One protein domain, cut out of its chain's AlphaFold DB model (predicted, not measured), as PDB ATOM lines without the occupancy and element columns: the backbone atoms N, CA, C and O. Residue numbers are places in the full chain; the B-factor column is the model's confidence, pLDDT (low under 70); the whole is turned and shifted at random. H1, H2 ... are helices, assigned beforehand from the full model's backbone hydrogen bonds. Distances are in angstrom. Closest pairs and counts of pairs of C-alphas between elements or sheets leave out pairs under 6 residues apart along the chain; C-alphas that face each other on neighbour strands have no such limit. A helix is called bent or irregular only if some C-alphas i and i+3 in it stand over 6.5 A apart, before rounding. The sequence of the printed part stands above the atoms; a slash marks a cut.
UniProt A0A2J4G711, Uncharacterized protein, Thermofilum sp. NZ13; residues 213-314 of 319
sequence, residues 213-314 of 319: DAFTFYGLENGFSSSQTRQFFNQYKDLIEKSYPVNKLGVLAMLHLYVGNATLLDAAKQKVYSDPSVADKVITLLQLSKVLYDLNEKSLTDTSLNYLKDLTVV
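Overview. This is residues 213 to 314 of the 319 residues of an uncharacterized protein of Thermofilum sp. NZ13 (UniProt A0A2J4G711). Bent helix H3 makes the core; H2 packs on its first arm, H3a, with H1 beyond at one end, while H3b, H4 and H5 form a loose up-and-down bundle, each running against the one before. The printed part has 102 residues with five named helices, H1 to H5 in order, and no named strand; its class is all helix, and it is compact, with a radius of gyration of the C-alphas of 13.1 A and spans of 36 by 26 by 18 A.

Arrangement. Start at H3, residues 248 to 274, assigned as one helix by its hydrogen bonds but bent: C-alphas 260 and 263 are 9.3 A apart. Its arms are H3a, 248 to 260, and H3b, 263 to 274. H4, residues 281 to 294, touches H3a, closest C-alphas Gly 250 and Leu 286, 4.9 A. Every O i to N i+4 pair is within hydrogen-bond range in H3a, H3b and H4.

Along the chain. Find C-alpha 248 at (20.509, -37.798, 3.807), where H3a begins its 18.3 A; H4 ends 19.8 A along, at C-alpha 294 (28.373, -28.695, 14.357).

Size, cuts and confidence. The farthest C-alphas, Asp 213 and Asp 302, are 37.1 A apart. The printed part has no cut and no long link; residues 297 to 314 have pLDDT under 70.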
ATOM      1  N   ASP A 213      14.274 -49.658   7.051       95.81
ATOM      2  CA  ASP A 213      15.446 -50.536   7.005       95.81
ATOM      3  C   ASP A 213      16.627 -49.887   6.276       95.81
ATOM      4  O   ASP A 213      17.754 -49.961   6.770       95.81
ATOM      5  N   ALA A 214      16.376 -49.172   5.172       96.06
ATOM      6  CA  ALA A 214      17.387 -48.370   4.482       96.06
ATOM      7  C   ALA A 214      17.980 -47.288   5.402       96.06
ATOM      8  O   ALA A 214      19.199 -47.115   5.475       96.06
ATOM      9  N   PHE A 215      17.124 -46.589   6.154       96.75
ATOM     10  CA  PHE A 215      17.546 -45.585   7.125       96.75
ATOM     11  C   PHE A 215      18.317 -46.203   8.298       96.75
ATOM     12  O   PHE A 215      19.342 -45.663   8.716       96.75
ATOM     13  N   THR A 216      17.858 -47.343   8.822       96.75
ATOM     14  CA  THR A 216      18.547 -48.078   9.885       96.75
ATOM     15  C   THR A 216      19.935 -48.513   9.436       96.75
ATOM     16  O   THR A 216      20.890 -48.271  10.174       96.75
ATOM     17  N   PHE A 217      20.066 -49.076   8.231       96.75
ATOM     18  CA  PHE A 217      21.359 -49.430   7.648       96.75
ATOM     19  C   PHE A 217      22.283 -48.209   7.540       96.75
ATOM     20  O   PHE A 217      23.402 -48.233   8.046       96.75
ATOM     21  N   TYR A 218      21.784 -47.101   6.988       96.88
ATOM     22  CA  TYR A 218      22.555 -45.863   6.868       96.88
ATOM     23  C   TYR A 218      23.040 -45.321   8.217       96.88
ATOM     24  O   TYR A 218      24.184 -44.890   8.351       96.88
ATOM     25  N   GLY A 219      22.193 -45.345   9.247       96.81
ATOM     26  CA  GLY A 219      22.602 -44.928  10.586       96.81
ATOM     27  C   GLY A 219      23.670 -45.848  11.187       96.81
ATOM     28  O   GLY A 219      24.597 -45.358  11.831       96.81
ATOM     29  N   LEU A 220      23.603 -47.158  10.935       96.44
ATOM     30  CA  LEU A 220      24.629 -48.110  11.375       96.44
ATOM     31  C   LEU A 220      25.982 -47.849  10.713       96.44
ATOM     32  O   LEU A 220      26.999 -47.826  11.408       96.44
ATOM     33  N   GLU A 221      26.001 -47.565   9.408       96.06
ATOM     34  CA  GLU A 221      27.225 -47.159   8.697       96.06
ATOM     35  C   GLU A 221      27.852 -45.884   9.285       96.06
ATOM     36  O   GLU A 221      29.063 -45.686   9.200       96.06
ATOM     37  N   ASN A 222      27.045 -45.049   9.946       95.62
ATOM     38  CA  ASN A 222      27.470 -43.816  10.607       95.62
ATOM     39  C   ASN A 222      27.621 -43.954  12.137       95.62
ATOM     40  O   ASN A 222      27.702 -42.954  12.852       95.62
ATOM     41  N   GLY A 223      27.698 -45.185  12.656       95.94
ATOM     42  CA  GLY A 223      28.056 -45.463  14.050       95.94
ATOM     43  C   GLY A 223      26.905 -45.401  15.057       95.94
ATOM     44  O   GLY A 223      27.150 -45.433  16.265       95.94
ATOM     45  N   PHE A 224      25.657 -45.335  14.596       96.62
ATOM     46  CA  PHE A 224      24.481 -45.425  15.460       96.62
ATOM     47  C   PHE A 224      24.041 -46.871  15.661       96.62
ATOM     48  O   PHE A 224      24.219 -47.718  14.796       96.62
ATOM     49  N   SER A 225      23.415 -47.164  16.798       96.69
ATOM     50  CA  SER A 225      22.782 -48.469  17.015       96.69
ATOM     51  C   SER A 225      21.426 -48.566  16.307       96.69
ATOM     52  O   SER A 225      20.715 -47.572  16.161       96.69
ATOM     53  N   SER A 226      21.014 -49.787  15.964       95.69
ATOM     54  CA  SER A 226      19.700 -50.065  15.364       95.69
ATOM     55  C   SER A 226      18.534 -49.592  16.232       95.69
ATOM     56  O   SER A 226      17.551 -49.047  15.739       95.69
ATOM     57  N   SER A 227      18.674 -49.700  17.558       96.81
ATOM     58  CA  SER A 227      17.684 -49.166  18.496       96.81
ATOM     59  C   SER A 227      17.527 -47.647  18.353       96.81
ATOM     60  O   SER A 227      16.408 -47.154  18.239       96.81
ATOM     61  N   GLN A 228      18.638 -46.901  18.288       96.81
ATOM     62  CA  GLN A 228      18.610 -45.442  18.131       96.81
ATOM     63  C   GLN A 228      18.002 -45.025  16.790       96.81
ATOM     64  O   GLN A 228      17.167 -44.122  16.758       96.81
ATOM     65  N   THR A 229      18.387 -45.685  15.694       97.50
ATOM     66  CA  THR A 229      17.873 -45.355  14.358       97.50
ATOM     67  C   THR A 229      16.383 -45.655  14.253       97.50
ATOM     68  O   THR A 229      15.626 -44.789  13.826       97.50
ATOM     69  N   ARG A 230      15.917 -46.817  14.725       97.12
ATOM     70  CA  ARG A 230      14.488 -47.172  14.701       97.12
ATOM     71  C   ARG A 230      13.646 -46.294  15.626       97.12
ATOM     72  O   ARG A 230      12.534 -45.915  15.267       97.12
ATOM     73  N   GLN A 231      14.150 -45.930  16.806       97.12
ATOM     74  CA  GLN A 231      13.449 -44.994  17.698       97.12
ATOM     75  C   GLN A 231      13.299 -43.614  17.055       97.12
ATOM     76  O   GLN A 231      12.193 -43.072  17.019       97.12
ATOM     77  N   PHE A 232      14.384 -43.086  16.483       97.62
ATOM     78  CA  PHE A 232      14.347 -41.828  15.745       97.62
ATOM     79  C   PHE A 232      13.395 -41.907  14.546       97.62
ATOM     80  O   PHE A 232      12.576 -41.007  14.359       97.62
ATOM     81  N   PHE A 233      13.442 -43.009  13.787       97.62
ATOM     82  CA  PHE A 233      12.542 -43.244  12.664       97.62
ATOM     83  C   PHE A 233      11.079 -43.157  13.084       97.62
ATOM     84  O   PHE A 233      10.308 -42.399  12.505       97.62
ATOM     85  N   ASN A 234      10.711 -43.864  14.147       96.88
ATOM     86  CA  ASN A 234       9.339 -43.884  14.638       96.88
ATOM     87  C   ASN A 234       8.869 -42.519  15.167       96.88
ATOM     88  O   ASN A 234       7.716 -42.149  14.955       96.88
ATOM     89  N   GLN A 235       9.744 -41.745  15.818       95.94
ATOM     90  CA  GLN A 235       9.391 -40.422  16.350       95.94
ATOM     91  C   GLN A 235       9.307 -39.334  15.264       95.94
ATOM     92  O   GLN A 235       8.512 -38.397  15.384       95.94
ATOM     93  N   TYR A 236      10.109 -39.441  14.201       95.31
ATOM     94  CA  TYR A 236      10.243 -38.421  13.154       95.31
ATOM     95  C   TYR A 236       9.857 -38.924  11.755       95.31
ATOM     96  O   TYR A 236      10.271 -38.329  10.758       95.31
ATOM     97  N   LYS A 237       9.034 -39.976  11.675       95.38
ATOM     98  CA  LYS A 237       8.679 -40.699  10.444       95.38
ATOM     99  C   LYS A 237       8.346 -39.784   9.266       95.38
ATOM    100  O   LYS A 237       9.050 -39.813   8.262       95.38
ATOM    101  N   ASP A 238       7.355 -38.907   9.422       92.88
ATOM    102  CA  ASP A 238       6.900 -38.003   8.352       92.88
ATOM    103  C   ASP A 238       8.006 -37.076   7.827       92.88
ATOM    104  O   ASP A 238       7.998 -36.662   6.666       92.88
ATOM    105  N   LEU A 239       8.943 -36.691   8.697       92.88
ATOM    106  CA  LEU A 239      10.059 -35.835   8.318       92.88
ATOM    107  C   LEU A 239      11.107 -36.636   7.554       92.88
ATOM    108  O   LEU A 239      11.615 -36.152   6.543       92.88
ATOM    109  N   ILE A 240      11.405 -37.854   8.002       95.94
ATOM    110  CA  ILE A 240      12.367 -38.746   7.353       95.94
ATOM    111  C   ILE A 240      11.851 -39.164   5.976       95.94
ATOM    112  O   ILE A 240      12.600 -39.064   5.012       95.94
ATOM    113  N   GLU A 241      10.569 -39.513   5.847       95.00
ATOM    114  CA  GLU A 241       9.931 -39.829   4.559       95.00
ATOM    115  C   GLU A 241      10.110 -38.716   3.520       95.00
ATOM    116  O   GLU A 241      10.372 -38.992   2.350       95.00
ATOM    117  N   LYS A 242      10.034 -37.451   3.946       92.88
ATOM    118  CA  LYS A 242      10.210 -36.290   3.059       92.88
ATOM    119  C   LYS A 242      11.672 -35.940   2.804       92.88
ATOM    120  O   LYS A 242      12.018 -35.502   1.712       92.88
ATOM    121  N   SER A 243      12.515 -36.084   3.822       93.44
ATOM    122  CA  SER A 243      13.860 -35.502   3.828       93.44
ATOM    123  C   SER A 243      14.935 -36.492   3.415       93.44
ATOM    124  O   SER A 243      15.922 -36.093   2.808       93.44
ATOM    125  N   TYR A 244      14.769 -37.777   3.724       95.25
ATOM    126  CA  TYR A 244      15.795 -38.788   3.487       95.25
ATOM    127  C   TYR A 244      16.142 -38.972   2.002       95.25
ATOM    128  O   TYR A 244      17.332 -38.974   1.688       95.25
ATOM    129  N   PRO A 245      15.176 -39.019   1.059       91.56
ATOM    130  CA  PRO A 245      15.500 -39.148  -0.364       91.56
ATOM    131  C   PRO A 245      16.255 -37.944  -0.948       91.56
ATOM    132  O   PRO A 245      16.904 -38.075  -1.981       91.56
ATOM    133  N   VAL A 246      16.159 -36.770  -0.312       91.38
ATOM    134  CA  VAL A 246      16.644 -35.492  -0.866       91.38
ATOM    135  C   VAL A 246      17.874 -34.962  -0.120       91.38
ATOM    136  O   VAL A 246      18.724 -34.305  -0.710       91.38
ATOM    137  N   ASN A 247      17.992 -35.236   1.182       92.00
ATOM    138  CA  ASN A 247      19.026 -34.682   2.054       92.00
ATOM    139  C   ASN A 247      19.407 -35.654   3.191       92.00
ATOM    140  O   ASN A 247      19.173 -35.379   4.373       92.00
ATOM    141  N   LYS A 248      20.034 -36.787   2.837       93.56
ATOM    142  CA  LYS A 248      20.509 -37.798   3.807       93.56
ATOM    143  C   LYS A 248      21.403 -37.198   4.901       93.56
ATOM    144  O   LYS A 248      21.225 -37.521   6.072       93.56
ATOM    145  N   LEU A 249      22.300 -36.271   4.546       91.31
ATOM    146  CA  LEU A 249      23.210 -35.615   5.496       91.31
ATOM    147  C   LEU A 249      22.476 -34.743   6.525       91.31
ATOM    148  O   LEU A 249      22.840 -34.743   7.698       91.31
ATOM    149  N   GLY A 250      21.434 -34.016   6.115       91.12
ATOM    150  CA  GLY A 250      20.606 -33.240   7.042       91.12
ATOM    151  C   GLY A 250      19.864 -34.138   8.033       91.12
ATOM    152  O   GLY A 250      19.831 -33.846   9.228       91.12
ATOM    153  N   VAL A 251      19.325 -35.266   7.556       95.38
ATOM    154  CA  VAL A 251      18.674 -36.263   8.423       95.38
ATOM    155  C   VAL A 251      19.690 -36.908   9.371       95.38
ATOM    156  O   VAL A 251      19.387 -37.112  10.545       95.38
ATOM    157  N   LEU A 252      20.913 -37.173   8.905       94.81
ATOM    158  CA  LEU A 252      21.992 -37.693   9.744       94.81
ATOM    159  C   LEU A 252      22.365 -36.719  10.869       94.81
ATOM    160  O   LEU A 252      22.513 -37.130  12.019       94.81
ATOM    161  N   ALA A 253      22.462 -35.422  10.567       91.75
ATOM    162  CA  ALA A 253      22.712 -34.398  11.578       91.75
ATOM    163  C   ALA A 253      21.580 -34.323  12.616       91.75
ATOM    164  O   ALA A 253      21.844 -34.223  13.815       91.75
ATOM    165  N   MET A 254      20.321 -34.448  12.181       94.38
ATOM    166  CA  MET A 254      19.189 -34.582  13.102       94.38
ATOM    167  C   MET A 254      19.306 -35.821  13.990       94.38
ATOM    168  O   MET A 254      19.036 -35.727  15.184       94.38
ATOM    169  N   LEU A 255      19.720 -36.967  13.441       96.50
ATOM    170  CA  LEU A 255      19.925 -38.190  14.217       96.50
ATOM    171  C   LEU A 255      21.044 -38.015  15.258       96.50
ATOM    172  O   LEU A 255      20.870 -38.418  16.410       96.50
ATOM    173  N   HIS A 256      22.158 -37.363  14.905       93.75
ATOM    174  CA  HIS A 256      23.200 -37.013  15.875       93.75
ATOM    175  C   HIS A 256      22.651 -36.139  17.004       93.75
ATOM    176  O   HIS A 256      22.894 -36.430  18.178       93.75
ATOM    177  N   LEU A 257      21.899 -35.089  16.656       91.75
ATOM    178  CA  LEU A 257      21.299 -34.194  17.639       91.75
ATOM    179  C   LEU A 257      20.286 -34.930  18.519       91.75
ATOM    180  O   LEU A 257      20.278 -34.727  19.724       91.75
ATOM    181  N   TYR A 258      19.482 -35.829  17.952       94.44
ATOM    182  CA  TYR A 258      18.535 -36.657  18.694       94.44
ATOM    183  C   TYR A 258      19.228 -37.545  19.731       94.44
ATOM    184  O   TYR A 258      18.839 -37.563  20.899       94.44
ATOM    185  N   VAL A 259      20.278 -38.258  19.317       92.94
ATOM    186  CA  VAL A 259      21.028 -39.162  20.197       92.94
ATOM    187  C   VAL A 259      21.807 -38.392  21.265       92.94
ATOM    188  O   VAL A 259      21.921 -38.864  22.394       92.94
ATOM    189  N   GLY A 260      22.327 -37.207  20.932       89.44
ATOM    190  CA  GLY A 260      23.027 -36.343  21.882       89.44
ATOM    191  C   GLY A 260      22.091 -35.615  22.850       89.44
ATOM    192  O   GLY A 260      22.396 -35.513  24.038       89.44
ATOM    193  N   ASN A 261      20.966 -35.100  22.347       89.19
ATOM    194  CA  ASN A 261      19.973 -34.333  23.090       89.19
ATOM    195  C   ASN A 261      18.615 -34.245  22.348       89.19
ATOM    196  O   ASN A 261      18.285 -33.239  21.711       89.19
ATOM    197  N   ALA A 262      17.772 -35.268  22.505       90.19
ATOM    198  CA  ALA A 262      16.429 -35.304  21.917       90.19
ATOM    199  C   ALA A 262      15.551 -34.093  22.296       90.19
ATOM    200  O   ALA A 262      14.807 -33.594  21.455       90.19
ATOM    201  N   THR A 263      15.678 -33.568  23.524       89.19
ATOM    202  CA  THR A 263      14.882 -32.410  23.976       89.19
ATOM    203  C   THR A 263      15.220 -31.127  23.222       89.19
ATOM    204  O   THR A 263      14.333 -30.317  22.956       89.19
ATOM    205  N   LEU A 264      16.487 -30.950  22.835       86.19
ATOM    206  CA  LEU A 264      16.928 -29.820  22.022       86.19
ATOM    207  C   LEU A 264      16.364 -29.923  20.599       86.19
ATOM    208  O   LEU A 264      15.885 -28.922  20.067       86.19
ATOM    209  N   LEU A 265      16.346 -31.125  20.011       91.12
ATOM    210  CA  LEU A 265      15.726 -31.346  18.703       91.12
ATOM    211  C   LEU A 265      14.207 -31.109  18.735       91.12
ATOM    212  O   LEU A 265      13.674 -30.452  17.839       91.12
ATOM    213  N   ASP A 266      13.511 -31.582  19.772       91.00
ATOM    214  CA  ASP A 266      12.074 -31.346  19.939       91.00
ATOM    215  C   ASP A 266      11.766 -29.844  20.104       91.00
ATOM    216  O   ASP A 266      10.842 -29.327  19.471       91.00
ATOM    217  N   ALA A 267      12.578 -29.114  20.879       88.19
ATOM    218  CA  ALA A 267      12.452 -27.664  21.035       88.19
ATOM    219  C   ALA A 267      12.706 -26.914  19.715       88.19
ATOM    220  O   ALA A 267      11.939 -26.018  19.351       88.19
ATOM    221  N   ALA A 268      13.741 -27.308  18.967       88.12
ATOM    222  CA  ALA A 268      14.045 -26.767  17.644       88.12
ATOM    223  C   ALA A 268      12.886 -27.007  16.662       88.12
ATOM    224  O   ALA A 268      12.418 -26.073  16.009       88.12
ATOM    225  N   LYS A 269      12.350 -28.233  16.622       91.19
ATOM    226  CA  LYS A 269      11.177 -28.587  15.813       91.19
ATOM    227  C   LYS A 269       9.964 -27.749  16.199       91.19
ATOM    228  O   LYS A 269       9.324 -27.180  15.318       91.19
ATOM    229  N   GLN A 270       9.650 -27.631  17.489       90.81
ATOM    230  CA  GLN A 270       8.521 -26.825  17.955       90.81
ATOM    231  C   GLN A 270       8.672 -25.358  17.537       90.81
ATOM    232  O   GLN A 270       7.708 -24.760  17.060       90.81
ATOM    233  N   LYS A 271       9.872 -24.784  17.667       87.00
ATOM    234  CA  LYS A 271      10.151 -23.398  17.277       87.00
ATOM    235  C   LYS A 271       9.953 -23.182  15.776       87.00
ATOM    236  O   LYS A 271       9.171 -22.317  15.399       87.00
ATOM    237  N   VAL A 272      10.572 -24.015  14.940       88.56
ATOM    238  CA  VAL A 272      10.460 -23.933  13.473       88.56
ATOM    239  C   VAL A 272       9.014 -24.130  13.003       88.56
ATOM    240  O   VAL A 272       8.536 -23.416  12.128       88.56
ATOM    241  N   TYR A 273       8.280 -25.078  13.593       89.75
ATOM    242  CA  TYR A 273       6.922 -25.391  13.142       89.75
ATOM    243  C   TYR A 273       5.851 -24.433  13.670       89.75
ATOM    244  O   TYR A 273       4.801 -24.321  13.029       89.75
ATOM    245  N   SER A 274       6.092 -23.757  14.795       90.38
ATOM    246  CA  SER A 274       5.166 -22.758  15.348       90.38
ATOM    247  C   SER A 274       5.340 -21.366  14.745       90.38
ATOM    248  O   SER A 274       4.405 -20.571  14.817       90.38
ATOM    249  N   ASP A 275       6.487 -21.079  14.127       86.06
ATOM    250  CA  ASP A 275       6.746 -19.792  13.495       86.06
ATOM    251  C   ASP A 275       6.068 -19.703  12.111       86.06
ATOM    252  O   ASP A 275       6.368 -20.508  11.221       86.06
ATOM    253  N   PRO A 276       5.121 -18.766  11.904       88.00
ATOM    254  CA  PRO A 276       4.448 -18.597  10.621       88.00
ATOM    255  C   PRO A 276       5.328 -17.927   9.559       88.00
ATOM    256  O   PRO A 276       4.968 -17.988   8.386       88.00
ATOM    257  N   SER A 277       6.438 -17.283   9.946       86.75
ATOM    258  CA  SER A 277       7.375 -16.664   8.998       86.75
ATOM    259  C   SER A 277       8.248 -17.693   8.285       86.75
ATOM    260  O   SER A 277       8.667 -17.460   7.161       86.75
ATOM    261  N   VAL A 278       8.458 -18.872   8.877       83.56
ATOM    262  CA  VAL A 278       9.287 -19.911   8.263       83.56
ATOM    263  C   VAL A 278       8.545 -20.572   7.099       83.56
ATOM    264  O   VAL A 278       7.649 -21.399   7.301       83.56
ATOM    265  N   ALA A 279       8.960 -20.229   5.878       83.88
ATOM    266  CA  ALA A 279       8.380 -20.754   4.645       83.88
ATOM    267  C   ALA A 279       8.622 -22.268   4.462       83.88
ATOM    268  O   ALA A 279       7.660 -23.026   4.325       83.88
ATOM    269  N   ASP A 280       9.882 -22.727   4.504       88.50
ATOM    270  CA  ASP A 280      10.230 -24.153   4.372       88.50
ATOM    271  C   ASP A 280      10.685 -24.760   5.704       88.50
ATOM    272  O   ASP A 280      11.869 -24.886   6.016       88.50
ATOM    273  N   LYS A 281       9.699 -25.186   6.494       88.44
ATOM    274  CA  LYS A 281       9.907 -25.757   7.831       88.44
ATOM    275  C   LYS A 281      10.830 -26.975   7.840       88.44
ATOM    276  O   LYS A 281      11.543 -27.183   8.819       88.44
ATOM    277  N   VAL A 282      10.809 -27.794   6.788       89.81
ATOM    278  CA  VAL A 282      11.616 -29.020   6.737       89.81
ATOM    279  C   VAL A 282      13.073 -28.661   6.475       89.81
ATOM    280  O   VAL A 282      13.942 -29.074   7.242       89.81
ATOM    281  N   ILE A 283      13.340 -27.844   5.451       87.31
ATOM    282  CA  ILE A 283      14.704 -27.404   5.130       87.31
ATOM    283  C   ILE A 283      15.305 -26.619   6.296       87.31
ATOM    284  O   ILE A 283      16.429 -26.915   6.711       87.31
ATOM    285  N   THR A 284      14.552 -25.682   6.880       88.12
ATOM    286  CA  THR A 284      15.018 -24.893   8.027       88.12
ATOM    287  C   THR A 284      15.352 -25.783   9.223       88.12
ATOM    288  O   THR A 284      16.389 -25.585   9.852       88.12
ATOM    289  N   LEU A 285      14.537 -26.801   9.527       90.38
ATOM    290  CA  LEU A 285      14.827 -27.721  10.630       90.38
ATOM    291  C   LEU A 285      16.081 -28.570  10.367       90.38
ATOM    292  O   LEU A 285      16.875 -28.766  11.287       90.38
ATOM    293  N   LEU A 286      16.297 -29.040   9.135       88.88
ATOM    294  CA  LEU A 286      17.503 -29.796   8.766       88.88
ATOM    295  C   LEU A 286      18.767 -28.936   8.909       88.88
ATOM    296  O   LEU A 286      19.755 -29.377   9.497       88.88
ATOM    297  N   GLN A 287      18.730 -27.698   8.408       87.56
ATOM    298  CA  GLN A 287      19.842 -26.748   8.512       87.56
ATOM    299  C   GLN A 287      20.140 -26.385   9.967       87.56
ATOM    300  O   GLN A 287      21.291 -26.453  10.395       87.56
ATOM    301  N   LEU A 288      19.106 -26.063  10.744       86.62
ATOM    302  CA  LEU A 288      19.233 -25.767  12.166       86.62
ATOM    303  C   LEU A 288      19.832 -26.950  12.933       86.62
ATOM    304  O   LEU A 288      20.741 -26.764  13.736       86.62
ATOM    305  N   SER A 289      19.367 -28.169  12.659       88.69
ATOM    306  CA  SER A 289      19.880 -29.374  13.320       88.69
ATOM    307  C   SER A 289      21.351 -29.614  13.000       88.69
ATOM    308  O   SER A 289      22.115 -29.977  13.891       88.69
ATOM    309  N   LYS A 290      21.768 -29.344  11.756       85.81
ATOM    310  CA  LYS A 290      23.178 -29.370  11.359       85.81
ATOM    311  C   LYS A 290      24.010 -28.345  12.123       85.81
ATOM    312  O   LYS A 290      25.037 -28.712  12.672       85.81
ATOM    313  N   VAL A 291      23.556 -27.095  12.213       85.06
ATOM    314  CA  VAL A 291      24.282 -26.048  12.951       85.06
ATOM    315  C   VAL A 291      24.412 -26.400  14.435       85.06
ATOM    316  O   VAL A 291      25.502 -26.309  14.992       85.06
ATOM    317  N   LEU A 292      23.328 -26.847  15.075       84.56
ATOM    318  CA  LEU A 292      23.347 -27.267  16.480       84.56
ATOM    319  C   LEU A 292      24.291 -28.457  16.710       84.56
ATOM    320  O   LEU A 292      25.007 -28.496  17.712       84.56
ATOM    321  N   TYR A 293      24.324 -29.401  15.768       83.00
ATOM    322  CA  TYR A 293      25.265 -30.515  15.790       83.00
ATOM    323  C   TYR A 293      26.724 -30.063  15.618       83.00
ATOM    324  O   TYR A 293      27.571 -30.469  16.412       83.00
ATOM    325  N   ASP A 294      27.019 -29.199  14.641       81.75
ATOM    326  CA  ASP A 294      28.373 -28.695  14.357       81.75
ATOM    327  C   ASP A 294      28.940 -27.881  15.536       81.75
ATOM    328  O   ASP A 294      30.142 -27.906  15.806       81.75
ATOM    329  N   LEU A 295      28.070 -27.202  16.290       80.00
ATOM    330  CA  LEU A 295      28.422 -26.519  17.538       80.00
ATOM    331  C   LEU A 295      28.649 -27.486  18.716       80.00
ATOM    332  O   LEU A 295      29.092 -27.053  19.783       80.00
ATOM    333  N   ASN A 296      28.373 -28.785  18.538       76.44
ATOM    334  CA  ASN A 296      28.407 -29.817  19.574       76.44
ATOM    335  C   ASN A 296      27.602 -29.391  20.817       76.44
ATOM    336  O   ASN A 296      28.011 -29.616  21.961       76.44
ATOM    337  N   GLU A 297      26.453 -28.749  20.584       65.06
ATOM    338  CA  GLU A 297      25.574 -28.279  21.649       65.06
ATOM    339  C   GLU A 297      24.898 -29.469  22.331       65.06
ATOM    340  O   GLU A 297      24.123 -30.220  21.735       65.06
ATOM    341  N   LYS A 298      25.230 -29.662  23.610       62.00
ATOM    342  CA  LYS A 298      24.726 -30.778  24.427       62.00
ATOM    343  C   LYS A 298      23.592 -30.365  25.355       62.00
ATOM    344  O   LYS A 298      22.957 -31.236  25.947       62.00
ATOM    345  N   SER A 299      23.299 -29.075  25.491       58.91
ATOM    346  CA  SER A 299      22.214 -28.564  26.332       58.91
ATOM    347  C   SER A 299      21.532 -27.352  25.697       58.91
ATOM    348  O   SER A 299      22.075 -26.718  24.801       58.91
ATOM    349  N   LEU A 300      20.322 -27.027  26.165       58.56
ATOM    350  CA  LEU A 300      19.640 -25.765  25.856       58.56
ATOM    351  C   LEU A 300      20.379 -24.612  26.558       58.56
ATOM    352  O   LEU A 300      19.942 -24.118  27.595       58.56
ATOM    353  N   THR A 301      21.549 -24.248  26.040       63.72
ATOM    354  CA  THR A 301      22.344 -23.106  26.502       63.72
ATOM    355  C   THR A 301      21.733 -21.790  26.022       63.72
ATOM    356  O   THR A 301      20.937 -21.758  25.079       63.72
ATOM    357  N   ASP A 302      22.151 -20.672  26.622       59.81
ATOM    358  CA  ASP A 302      21.802 -19.334  26.125       59.81
ATOM    359  C   ASP A 302      22.229 -19.141  24.658       59.81
ATOM    360  O   ASP A 302      21.530 -18.478  23.896       59.81
ATOM    361  N   THR A 303      23.326 -19.775  24.228       63.38
ATOM    362  CA  THR A 303      23.781 -19.796  22.829       63.38
ATOM    363  C   THR A 303      22.769 -20.493  21.922       63.38
ATOM    364  O   THR A 303      22.367 -19.921  20.909       63.38
ATOM    365  N   SER A 304      22.294 -21.680  22.316       61.78
ATOM    366  CA  SER A 304      21.253 -22.425  21.594       61.78
ATOM    367  C   SER A 304      19.948 -21.627  21.512       61.78
ATOM    368  O   SER A 304      19.330 -21.532  20.454       61.78
ATOM    369  N   LEU A 305      19.541 -20.994  22.616       61.78
ATOM    370  CA  LEU A 305      18.338 -20.160  22.681       61.78
ATOM    371  C   LEU A 305      18.452 -18.879  21.846       61.78
ATOM    372  O   LEU A 305      17.458 -18.466  21.248       61.78
ATOM    373  N   ASN A 306      19.631 -18.257  21.784       65.12
ATOM    374  CA  ASN A 306      19.877 -17.087  20.940       65.12
ATOM    375  C   ASN A 306      19.870 -17.464  19.452       65.12
ATOM    376  O   ASN A 306      19.189 -16.805  18.675       65.12
ATOM    377  N   TYR A 307      20.476 -18.593  19.072       65.00
ATOM    378  CA  TYR A 307      20.393 -19.103  17.697       65.00
ATOM    379  C   TYR A 307      18.947 -19.408  17.274       65.00
ATOM    380  O   TYR A 307      18.532 -19.084  16.165       65.00
ATOM    381  N   LEU A 308      18.146 -19.983  18.179       63.44
ATOM    382  CA  LEU A 308      16.716 -20.228  17.956       63.44
ATOM    383  C   LEU A 308      15.878 -18.937  17.888       63.44
ATOM    384  O   LEU A 308      14.784 -18.951  17.320       63.44
ATOM    385  N   LYS A 309      16.341 -17.833  18.490       61.28
ATOM    386  CA  LYS A 309      15.709 -16.508  18.368       61.28
ATOM    387  C   LYS A 309      16.042 -15.838  17.035       61.28
ATOM    388  O   LYS A 309      15.155 -15.196  16.480       61.28
ATOM    389  N   ASP A 310      17.251 -16.048  16.519       59.97
ATOM    390  CA  ASP A 310      17.754 -15.441  15.279       59.97
ATOM    391  C   ASP A 310      17.352 -16.209  14.002       59.97
ATOM    392  O   ASP A 310      17.704 -15.806  12.895       59.97
ATOM    393  N   LEU A 311      16.568 -17.290  14.114       53.47
ATOM    394  CA  LEU A 311      16.022 -18.037  12.967       53.47
ATOM    395  C   LEU A 311      15.204 -17.169  11.995       53.47
ATOM    396  O   LEU A 311      15.131 -17.494  10.814       53.47
ATOM    397  N   THR A 312      14.651 -16.047  12.460       45.59
ATOM    398  CA  THR A 312      13.983 -15.033  11.625       45.59
ATOM    399  C   THR A 312      14.948 -14.233  10.736       45.59
ATOM    400  O   THR A 312      14.498 -13.486   9.875       45.59
ATOM    401  N   VAL A 313      16.267 -14.383  10.910       45.50
ATOM    402  CA  VAL A 313      17.323 -13.693  10.141       45.50
ATOM    403  C   VAL A 313      17.969 -14.612   9.090       45.50
ATOM    404  O   VAL A 313      18.690 -14.141   8.214       45.50
ATOM    405  N   VAL A 314      17.688 -15.922   9.113       43.25
ATOM    406  CA  VAL A 314      18.182 -16.870   8.089       43.25
ATOM    407  C   VAL A 314      17.409 -16.729   6.762       43.25
ATOM    408  O   VAL A 314      17.853 -17.221   5.722       43.25
TER     409      VAL A 314